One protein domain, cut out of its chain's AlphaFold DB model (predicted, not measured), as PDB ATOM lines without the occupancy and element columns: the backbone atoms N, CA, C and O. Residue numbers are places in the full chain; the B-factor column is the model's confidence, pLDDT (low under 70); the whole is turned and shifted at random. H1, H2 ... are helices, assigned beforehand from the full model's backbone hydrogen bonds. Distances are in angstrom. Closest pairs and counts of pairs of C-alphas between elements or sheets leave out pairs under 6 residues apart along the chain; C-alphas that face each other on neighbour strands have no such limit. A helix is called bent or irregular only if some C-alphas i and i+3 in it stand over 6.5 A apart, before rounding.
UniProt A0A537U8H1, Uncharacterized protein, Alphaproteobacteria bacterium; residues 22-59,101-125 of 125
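What this domain is: This is residues 22 to 59 and 101 to 125 of the 125 residues of an uncharacterized protein of Alphaproteobacteria bacterium (UniProt A0A537U8H1). What would one see first in this model? One long straight helix, H2, runs like a beam along the model's length, with the short helix H1 making a corner at its first end and the kinked helix H3 crossing it near its other end. H1 and H3 are on the same side of H2 with a gap between them, and residues 49 to 59 run on past the end of H2 and fold back. What is it built of? The printed part has 63 residues, with three named helices in the order H1, H2, H3 and no named strand, and its class is all helix. How closely is it gathered? It is only just compact, close to loose, with a radius of gyration of the C-alphas of 12.7 A and spans of 38 by 27 by 17 A.

Where its parts are: Where does the first helix lie? H1 takes residues 22 to 27, from Glu 22 to Lys 27, and is 8.6 A long from first to last C-alpha. The printed part begins here, with C-alpha 22 at (132.108, 109.638, 185.836). Where does the long straight helix run? H2 takes residues 33 to 48, from Leu 33 to Ser 48, and is 22.3 A long. Its C-alpha 33 is at (132.765, 106.374, 182.296) and its C-alpha 48 at (139.129, 105.246, 160.938). What is the last helix? H3 takes residues 103 to 119, from Glu 103 to Met 119, and is 19.8 A from first to last C-alpha, ending with C-alpha 119 at (138.454, 112.391, 167.878). It is the longest helix by residues, 17 in number.

How they stand to each other: How does H1 stand to H2? They touch, H2 with residues 33 to 36 alone, and the closest C-alphas are those of Glu 22 and Leu 33, 4.9 A apart. Their lines stand about perpendicular, at 81 degrees, and the link of 5 residues between them is tight. How does H3 stand to H2? They touch, H2 with residues 43 to 47 alone, and the closest C-alphas are those of Ile 46 and Ile 105, 6.5 A apart. Their lines stand about perpendicular, at 87 degrees, with the line of H3 a rough one, and their centres are 11.3 A apart. Do H1 and H3 meet? They are apart, with no C-alpha of the one within 8 A of the other. What do the helices' N and O atoms show? In H1 and H2 every pair of O of residue i and N of residue i+4 is within hydrogen-bond range, while in H3 8 of 13 are. H3 is irregular, with C-alphas 110 and 113 at 8.2 A from each other, and it has a kink of 89 degrees near residue 113.

The domain as a whole: How large is the whole? The two C-alphas farthest apart are those of Ala 23 and Thr 54, at 38.2 A, while the first and last printed C-alphas, those of Glu 22 and Ser 125, are 17.8 A apart. Is the printed part unbroken? Residues 60 to 100 are cut out and not printed, and C-alphas 59 and 101 are 11.6 A apart across the cut. The link from H2 to H3 is the link across the cut, with 54 residues in the chain, 41 of them not printed; no link printed whole is long. Where is the confidence low? The mean pLDDT of the printed part is 88.3, and residues 121 to 125 are under 70. Ser 125 is the chain's last residue.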
ATOM      1  N   GLU A  22     133.182 110.579 185.499       93.56
ATOM      2  CA  GLU A  22     132.108 109.638 185.836       93.56
ATOM      3  C   GLU A  22     130.760 110.354 186.040       93.56
ATOM      4  O   GLU A  22     129.729 109.949 185.495       93.56
ATOM      5  N   ALA A  23     130.748 111.464 186.788       96.12
ATOM      6  CA  ALA A  23     129.536 112.252 187.007       96.12
ATOM      7  C   ALA A  23     129.002 112.882 185.710       96.12
ATOM      8  O   ALA A  23     127.786 112.931 185.496       96.12
ATOM      9  N   VAL A  24     129.890 113.357 184.831       96.38
ATOM     10  CA  VAL A  24     129.515 113.908 183.522       96.38
ATOM     11  C   VAL A  24     128.971 112.815 182.602       96.38
ATOM     12  O   VAL A  24     127.934 113.042 181.976       96.38
ATOM     13  N   ALA A  25     129.606 111.641 182.541       95.62
ATOM     14  CA  ALA A  25     129.130 110.503 181.754       95.62
ATOM     15  C   ALA A  25     127.703 110.115 182.178       95.62
ATOM     16  O   ALA A  25     126.779 110.136 181.359       95.62
ATOM     17  N   LYS A  26     127.488 109.929 183.488       96.94
ATOM     18  CA  LYS A  26     126.170 109.631 184.070       96.94
ATOM     19  C   LYS A  26     125.120 110.695 183.784       96.94
ATOM     20  O   LYS A  26     123.994 110.377 183.405       96.94
ATOM     21  N   LYS A  27     125.482 111.975 183.895       97.69
ATOM     22  CA  LYS A  27     124.577 113.091 183.578       97.69
ATOM     23  C   LYS A  27     124.125 113.095 182.112       97.69
ATOM     24  O   LYS A  27     123.043 113.600 181.823       97.69
ATOM     25  N   ASN A  28     124.933 112.556 181.201       95.88
ATOM     26  CA  ASN A  28     124.627 112.477 179.771       95.88
ATOM     27  C   ASN A  28     124.012 111.130 179.350       95.88
ATOM     28  O   ASN A  28     123.821 110.903 178.158       95.88
ATOM     29  N   GLY A  29     123.651 110.273 180.311       95.81
ATOM     30  CA  GLY A  29     122.888 109.049 180.063       95.81
ATOM     31  C   GLY A  29     123.718 107.777 179.897       95.81
ATOM     32  O   GLY A  29     123.130 106.742 179.603       95.81
ATOM     33  N   PHE A  30     125.035 107.834 180.110       96.56
ATOM     34  CA  PHE A  30     125.864 106.632 180.232       96.56
ATOM     35  C   PHE A  30     125.723 106.031 181.638       96.56
ATOM     36  O   PHE A  30     125.535 106.744 182.623       96.56
ATOM     37  N   ALA A  31     125.828 104.717 181.759       96.38
ATOM     38  CA  ALA A  31     125.852 103.995 183.020       96.38
ATOM     39  C   ALA A  31     127.149 104.252 183.808       96.38
ATOM     40  O   ALA A  31     127.112 104.292 185.042       96.38
ATOM     41  N   SER A  32     128.269 104.455 183.107       95.12
ATOM     42  CA  SER A  32     129.599 104.723 183.668       95.12
ATOM     43  C   SER A  32     130.515 105.432 182.663       95.12
ATOM     44  O   SER A  32     130.193 105.552 181.478       95.12
ATOM     45  N   LEU A  33     131.674 105.894 183.137       92.69
ATOM     46  CA  LEU A  33     132.765 106.374 182.296       92.69
ATOM     47  C   LEU A  33     133.304 105.269 181.375       92.69
ATOM     48  O   LEU A  33     133.536 105.541 180.202       92.69
ATOM     49  N   ASP A  34     133.401 104.029 181.866       93.88
ATOM     50  CA  ASP A  34     133.829 102.878 181.057       93.88
ATOM     51  C   ASP A  34     132.907 102.652 179.849       93.88
ATOM     52  O   ASP A  34     133.381 102.473 178.730       93.88
ATOM     53  N   GLU A  35     131.581 102.729 180.035       94.38
ATOM     54  CA  GLU A  35     130.636 102.596 178.917       94.38
ATOM     55  C   GLU A  35     130.813 103.736 177.902       94.38
ATOM     56  O   GLU A  35     130.757 103.523 176.689       94.38
ATOM     57  N   PHE A  36     131.051 104.958 178.382       93.56
ATOM     58  CA  PHE A  36     131.342 106.088 177.509       93.56
ATOM     59  C   PHE A  36     132.631 105.874 176.701       93.56
ATOM     60  O   PHE A  36     132.657 106.196 175.506       93.56
ATOM     61  N   ASP A  37     133.683 105.333 177.313       91.19
ATOM     62  CA  ASP A  37     134.946 105.056 176.632       91.19
ATOM     63  C   ASP A  37     134.808 103.908 175.622       91.19
ATOM     64  O   ASP A  37     135.279 104.048 174.491       91.19
ATOM     65  N   ASP A  38     134.063 102.848 175.943       91.06
ATOM     66  CA  ASP A  38     133.744 101.760 175.009       91.06
ATOM     67  C   ASP A  38     132.966 102.263 173.782       91.06
ATOM     68  O   ASP A  38     133.267 101.907 172.633       91.06
ATOM     69  N   VAL A  39     131.969 103.129 173.996       91.88
ATOM     70  CA  VAL A  39     131.203 103.756 172.908       91.88
ATOM     71  C   VAL A  39     132.096 104.687 172.088       91.88
ATOM     72  O   VAL A  39     132.060 104.648 170.855       91.88
ATOM     73  N   SER A  40     132.931 105.493 172.745       91.19
ATOM     74  CA  SER A  40     133.874 106.401 172.083       91.19
ATOM     75  C   SER A  40     134.881 105.639 171.221       91.19
ATOM     76  O   SER A  40     135.132 106.033 170.080       91.19
ATOM     77  N   PHE A  41     135.397 104.514 171.721       89.19
ATOM     78  CA  PHE A  41     136.295 103.625 170.991       89.19
ATOM     79  C   PHE A  41     135.611 102.979 169.777       89.19
ATOM     80  O   PHE A  41     136.173 102.933 168.685       89.19
ATOM     81  N   ASN A  42     134.359 102.536 169.912       90.56
ATOM     82  CA  ASN A  42     133.611 102.009 168.769       90.56
ATOM     83  C   ASN A  42     133.384 103.075 167.685       90.56
ATOM     84  O   ASN A  42     133.522 102.790 166.494       90.56
ATOM     85  N   ILE A  43     133.076 104.316 168.076       92.56
ATOM     86  CA  ILE A  43     132.925 105.428 167.129       92.56
ATOM     87  C   ILE A  43     134.259 105.740 166.440       92.56
ATOM     88  O   ILE A  43     134.266 105.960 165.226       92.56
ATOM     89  N   SER A  44     135.380 105.744 167.170       89.88
ATOM     90  CA  SER A  44     136.697 106.019 166.586       89.88
ATOM     91  C   SER A  44     137.103 104.955 165.562       89.88
ATOM     92  O   SER A  44     137.568 105.315 164.482       89.88
ATOM     93  N   MET A  45     136.813 103.677 165.827       89.62
ATOM     94  CA  MET A  45     137.029 102.583 164.872       89.62
ATOM     95  C   MET A  45     136.203 102.742 163.587       89.62
ATOM     96  O   MET A  45     136.677 102.454 162.488       89.62
ATOM     97  N   ILE A  46     134.958 103.217 163.694       93.31
ATOM     98  CA  ILE A  46     134.144 103.499 162.505       93.31
ATOM     99  C   ILE A  46     134.723 104.692 161.738       93.31
ATOM    100  O   ILE A  46     134.807 104.637 160.514       93.31
ATOM    101  N   ILE A  47     135.156 105.751 162.431       91.94
ATOM    102  CA  ILE A  47     135.772 106.931 161.806       91.94
ATOM    103  C   ILE A  47     137.059 106.570 161.064       91.94
ATOM    104  O   ILE A  47     137.238 107.047 159.946       91.94
ATOM    105  N   SER A  48     137.915 105.709 161.627       87.31
ATOM    106  CA  SER A  48     139.129 105.246 160.938       87.31
ATOM    107  C   SER A  48     138.823 104.432 159.679       87.31
ATOM    108  O   SER A  48     139.610 104.445 158.735       87.31
ATOM    109  N   GLY A  49     137.664 103.764 159.649       89.56
ATOM    110  CA  GLY A  49     137.161 103.028 158.490       89.56
ATOM    111  C   GLY A  49     136.529 103.892 157.395       89.56
ATOM    112  O   GLY A  49     136.152 103.366 156.347       89.56
ATOM    113  N   ILE A  50     136.354 105.199 157.619       91.56
ATOM    114  CA  ILE A  50     135.739 106.113 156.648       91.56
ATOM    115  C   ILE A  50     136.824 106.796 155.823       91.56
ATOM    116  O   ILE A  50     137.624 107.578 156.336       91.56
ATOM    117  N   ASP A  51     136.773 106.577 154.513       89.31
ATOM    118  CA  ASP A  51     137.600 107.308 153.562       89.31
ATOM    119  C   ASP A  51     137.217 108.807 153.572       89.31
ATOM    120  O   ASP A  51     136.053 109.151 153.315       89.31
ATOM    121  N   PRO A  52     138.157 109.725 153.868       87.81
ATOM    122  CA  PRO A  52     137.844 111.141 154.062       87.81
ATOM    123  C   PRO A  52     137.405 111.855 152.777       87.81
ATOM    124  O   PRO A  52     136.720 112.878 152.866       87.81
ATOM    125  N   GLN A  53     137.764 111.335 151.597       87.81
ATOM    126  CA  GLN A  53     137.437 111.935 150.301       87.81
ATOM    127  C   GLN A  53     136.068 111.475 149.800       87.81
ATOM    128  O   GLN A  53     135.232 112.280 149.396       87.81
ATOM    129  N   THR A  54     135.830 110.168 149.832       92.19
ATOM    130  CA  THR A  54     134.629 109.534 149.279       92.19
ATOM    131  C   THR A  54     133.509 109.383 150.302       92.19
ATOM    132  O   THR A  54     132.379 109.083 149.913       92.19
ATOM    133  N   LYS A  55     133.809 109.573 151.597       90.19
ATOM    134  CA  LYS A  55     132.893 109.359 152.730       90.19
ATOM    135  C   LYS A  55     132.276 107.959 152.718       90.19
ATOM    136  O   LYS A  55     131.136 107.766 153.139       90.19
ATOM    137  N   LYS A  56     133.019 106.973 152.211       93.19
ATOM    138  CA  LYS A  56     132.610 105.568 152.208       93.19
ATOM    139  C   LYS A  56     133.302 104.842 153.343       93.19
ATOM    140  O   LYS A  56     134.511 104.957 153.511       93.19
ATOM    141  N   PHE A  57     132.516 104.083 154.093       93.62
ATOM    142  CA  PHE A  57     133.039 103.172 155.093       93.62
ATOM    143  C   PHE A  57     133.518 101.876 154.428       93.62
ATOM    144  O   PHE A  57     132.844 101.346 153.538       93.62
ATOM    145  N   ALA A  58     134.656 101.365 154.884       93.19
ATOM    146  CA  ALA A  58     135.118 100.008 154.642       93.19
ATOM    147  C   ALA A  58     135.392  99.330 155.987       93.19
ATOM    148  O   ALA A  58     135.872  99.961 156.926       93.19
ATOM    149  N   GLU A  59     135.098  98.035 156.081       93.19
ATOM    150  CA  GLU A  59     135.414  97.272 157.291       93.19
ATOM    151  C   GLU A  59     136.938  97.239 157.515       93.19
ATOM    152  O   GLU A  59     137.680  97.122 156.531       93.19
ATOM    153  N   PHE A 101     128.985  96.874 166.114       89.75
ATOM    154  CA  PHE A 101     127.743  97.653 166.038       89.75
ATOM    155  C   PHE A 101     127.576  98.317 164.666       89.75
ATOM    156  O   PHE A 101     127.761  99.527 164.497       89.75
ATOM    157  N   LYS A 102     127.277  97.509 163.645       89.88
ATOM    158  CA  LYS A 102     127.175  97.977 162.251       89.88
ATOM    159  C   LYS A 102     126.052  98.989 162.035       89.88
ATOM    160  O   LYS A 102     126.150  99.852 161.165       89.88
ATOM    161  N   GLU A 103     125.006  98.925 162.844       90.62
ATOM    162  CA  GLU A 103     123.893  99.870 162.870       90.62
ATOM    163  C   GLU A 103     124.348 101.313 163.140       90.62
ATOM    164  O   GLU A 103     123.743 102.261 162.635       90.62
ATOM    165  N   ASN A 104     125.471 101.490 163.845       92.56
ATOM    166  CA  ASN A 104     126.016 102.806 164.164       92.56
ATOM    167  C   ASN A 104     126.767 103.439 162.985       92.56
ATOM    168  O   ASN A 104     126.942 104.658 162.967       92.56
ATOM    169  N   ILE A 105     127.155 102.663 161.963       94.06
ATOM    170  CA  ILE A 105     127.924 103.162 160.810       94.06
ATOM    171  C   ILE A 105     127.171 104.293 160.104       94.06
ATOM    172  O   ILE A 105     127.740 105.351 159.836       94.06
ATOM    173  N   ALA A 106     125.870 104.115 159.857       94.88
ATOM    174  CA  ALA A 106     125.049 105.126 159.193       94.88
ATOM    175  C   ALA A 106     124.958 106.430 160.007       94.88
ATOM    176  O   ALA A 106     124.989 107.530 159.446       94.88
ATOM    177  N   LEU A 107     124.872 106.316 161.336       95.56
ATOM    178  CA  LEU A 107     124.811 107.469 162.229       95.56
ATOM    179  C   LEU A 107     126.147 108.219 162.268       95.56
ATOM    180  O   LEU A 107     126.156 109.448 162.167       95.56
ATOM    181  N   VAL A 108     127.259 107.490 162.375       94.88
ATOM    182  CA  VAL A 108     128.609 108.065 162.386       94.88
ATOM    183  C   VAL A 108     128.916 108.736 161.050       94.88
ATOM    184  O   VAL A 108     129.342 109.886 161.054       94.88
ATOM    185  N   LEU A 109     128.598 108.106 159.913       94.75
ATOM    186  CA  LEU A 109     128.738 108.709 158.579       94.75
ATOM    187  C   LEU A 109     127.994 110.044 158.476       94.75
ATOM    188  O   LEU A 109     128.560 111.049 158.050       94.75
ATOM    189  N   LYS A 110     126.742 110.091 158.946       96.19
ATOM    190  CA  LYS A 110     125.932 111.318 158.961       96.19
ATOM    191  C   LYS A 110     126.540 112.431 159.824       96.19
ATOM    192  O   LYS A 110     126.215 113.603 159.635       96.19
ATOM    193  N   ARG A 111     127.367 112.086 160.815       95.62
ATOM    194  CA  ARG A 111     127.981 113.025 161.768       95.62
ATOM    195  C   ARG A 111     129.490 113.167 161.592       95.62
ATOM    196  O   ARG A 111     130.096 113.878 162.389       95.62
ATOM    197  N   TYR A 112     130.068 112.566 160.554       93.94
ATOM    198  CA  TYR A 112     131.511 112.429 160.381       93.94
ATOM    199  C   TYR A 112     132.254 113.757 160.551       93.94
ATOM    200  O   TYR A 112     133.123 113.857 161.409       93.94
ATOM    201  N   ASP A 113     131.847 114.810 159.833       93.06
ATOM    202  CA  ASP A 113     132.553 116.101 159.869       93.06
ATOM    203  C   ASP A 113     132.481 116.793 161.242       93.06
ATOM    204  O   ASP A 113     133.328 117.619 161.571       93.06
ATOM    205  N   LYS A 114     131.487 116.447 162.071       93.12
ATOM    206  CA  LYS A 114     131.368 116.950 163.448       93.12
ATOM    207  C   LYS A 114     132.172 116.115 164.442       93.12
ATOM    208  O   LYS A 114     132.611 116.652 165.451       93.12
ATOM    209  N   LEU A 115     132.315 114.816 164.186       92.19
ATOM    210  CA  LEU A 115     132.997 113.880 165.078       92.19
ATOM    211  C   LEU A 115     134.510 113.863 164.853       92.19
ATOM    212  O   LEU A 115     135.259 113.801 165.821       92.19
ATOM    213  N   LEU A 116     134.961 113.959 163.601       90.00
ATOM    214  CA  LEU A 116     136.375 113.912 163.232       90.00
ATOM    215  C   LEU A 116     137.266 114.860 164.065       90.00
ATOM    216  O   LEU A 116     138.213 114.364 164.672       90.00
ATOM    217  N   PRO A 117     136.972 116.172 164.191       89.94
ATOM    218  CA  PRO A 117     137.824 117.069 164.975       89.94
ATOM    219  C   PRO A 117     137.824 116.755 166.478       89.94
ATOM    220  O   PRO A 117     138.796 117.058 167.160       89.94
ATOM    221  N   LEU A 118     136.759 116.137 167.004       86.88
ATOM    222  CA  LEU A 118     136.667 115.753 168.417       86.88
ATOM    223  C   LEU A 118     137.510 114.511 168.727       86.88
ATOM    224  O   LEU A 118     138.033 114.391 169.828       86.88
ATOM    225  N   MET A 119     137.655 113.614 167.749       80.88
ATOM    226  CA  MET A 119     138.454 112.391 167.878       80.88
ATOM    227  C   MET A 119     139.936 112.603 167.546       80.88
ATOM    228  O   MET A 119     140.770 111.795 167.937       80.88
ATOM    229  N   GLN A 120     140.269 113.675 166.824       72.25
ATOM    230  CA  GLN A 120     141.645 114.046 166.473       72.25
ATOM    231  C   GLN A 120     142.284 115.036 167.457       72.25
ATOM    232  O   GLN A 120     143.465 115.354 167.319       72.25
ATOM    233  N   ALA A 121     141.529 115.548 168.435       48.91
ATOM    234  CA  ALA A 121     142.058 116.486 169.415       48.91
ATOM    235  C   ALA A 121     143.125 115.797 170.300       48.91
ATOM    236  O   ALA A 121     142.814 114.806 170.967       48.91
ATOM    237  N   PRO A 122     144.374 116.303 170.345       42.19
ATOM    238  CA  PRO A 122     145.411 115.751 171.208       42.19
ATOM    239  C   PRO A 122     145.105 116.158 172.654       42.19
ATOM    240  O   PRO A 122     145.200 117.335 173.001       42.19
ATOM    241  N   GLY A 123     144.684 115.213 173.498       46.19
ATOM    242  CA  GLY A 123     144.322 115.555 174.879       46.19
ATOM    243  C   GLY A 123     143.803 114.430 175.772       46.19
ATOM    244  O   GLY A 123     143.018 114.701 176.675       46.19
ATOM    245  N   ARG A 124     144.222 113.183 175.542       47.94
ATOM    246  CA  ARG A 124     144.164 112.112 176.551       47.94
ATOM    247  C   ARG A 124     145.523 111.413 176.577       47.94
ATOM    248  O   ARG A 124     145.685 110.322 176.040       47.94
ATOM    249  N   SER A 125     146.513 112.136 177.092       35.72
ATOM    250  CA  SER A 125     147.798 111.613 177.563       35.72
ATOM    251  C   SER A 125     147.836 111.800 179.067       35.72
ATOM    252  O   SER A 125     147.392 112.889 179.501       35.72
TER     253      SER A 125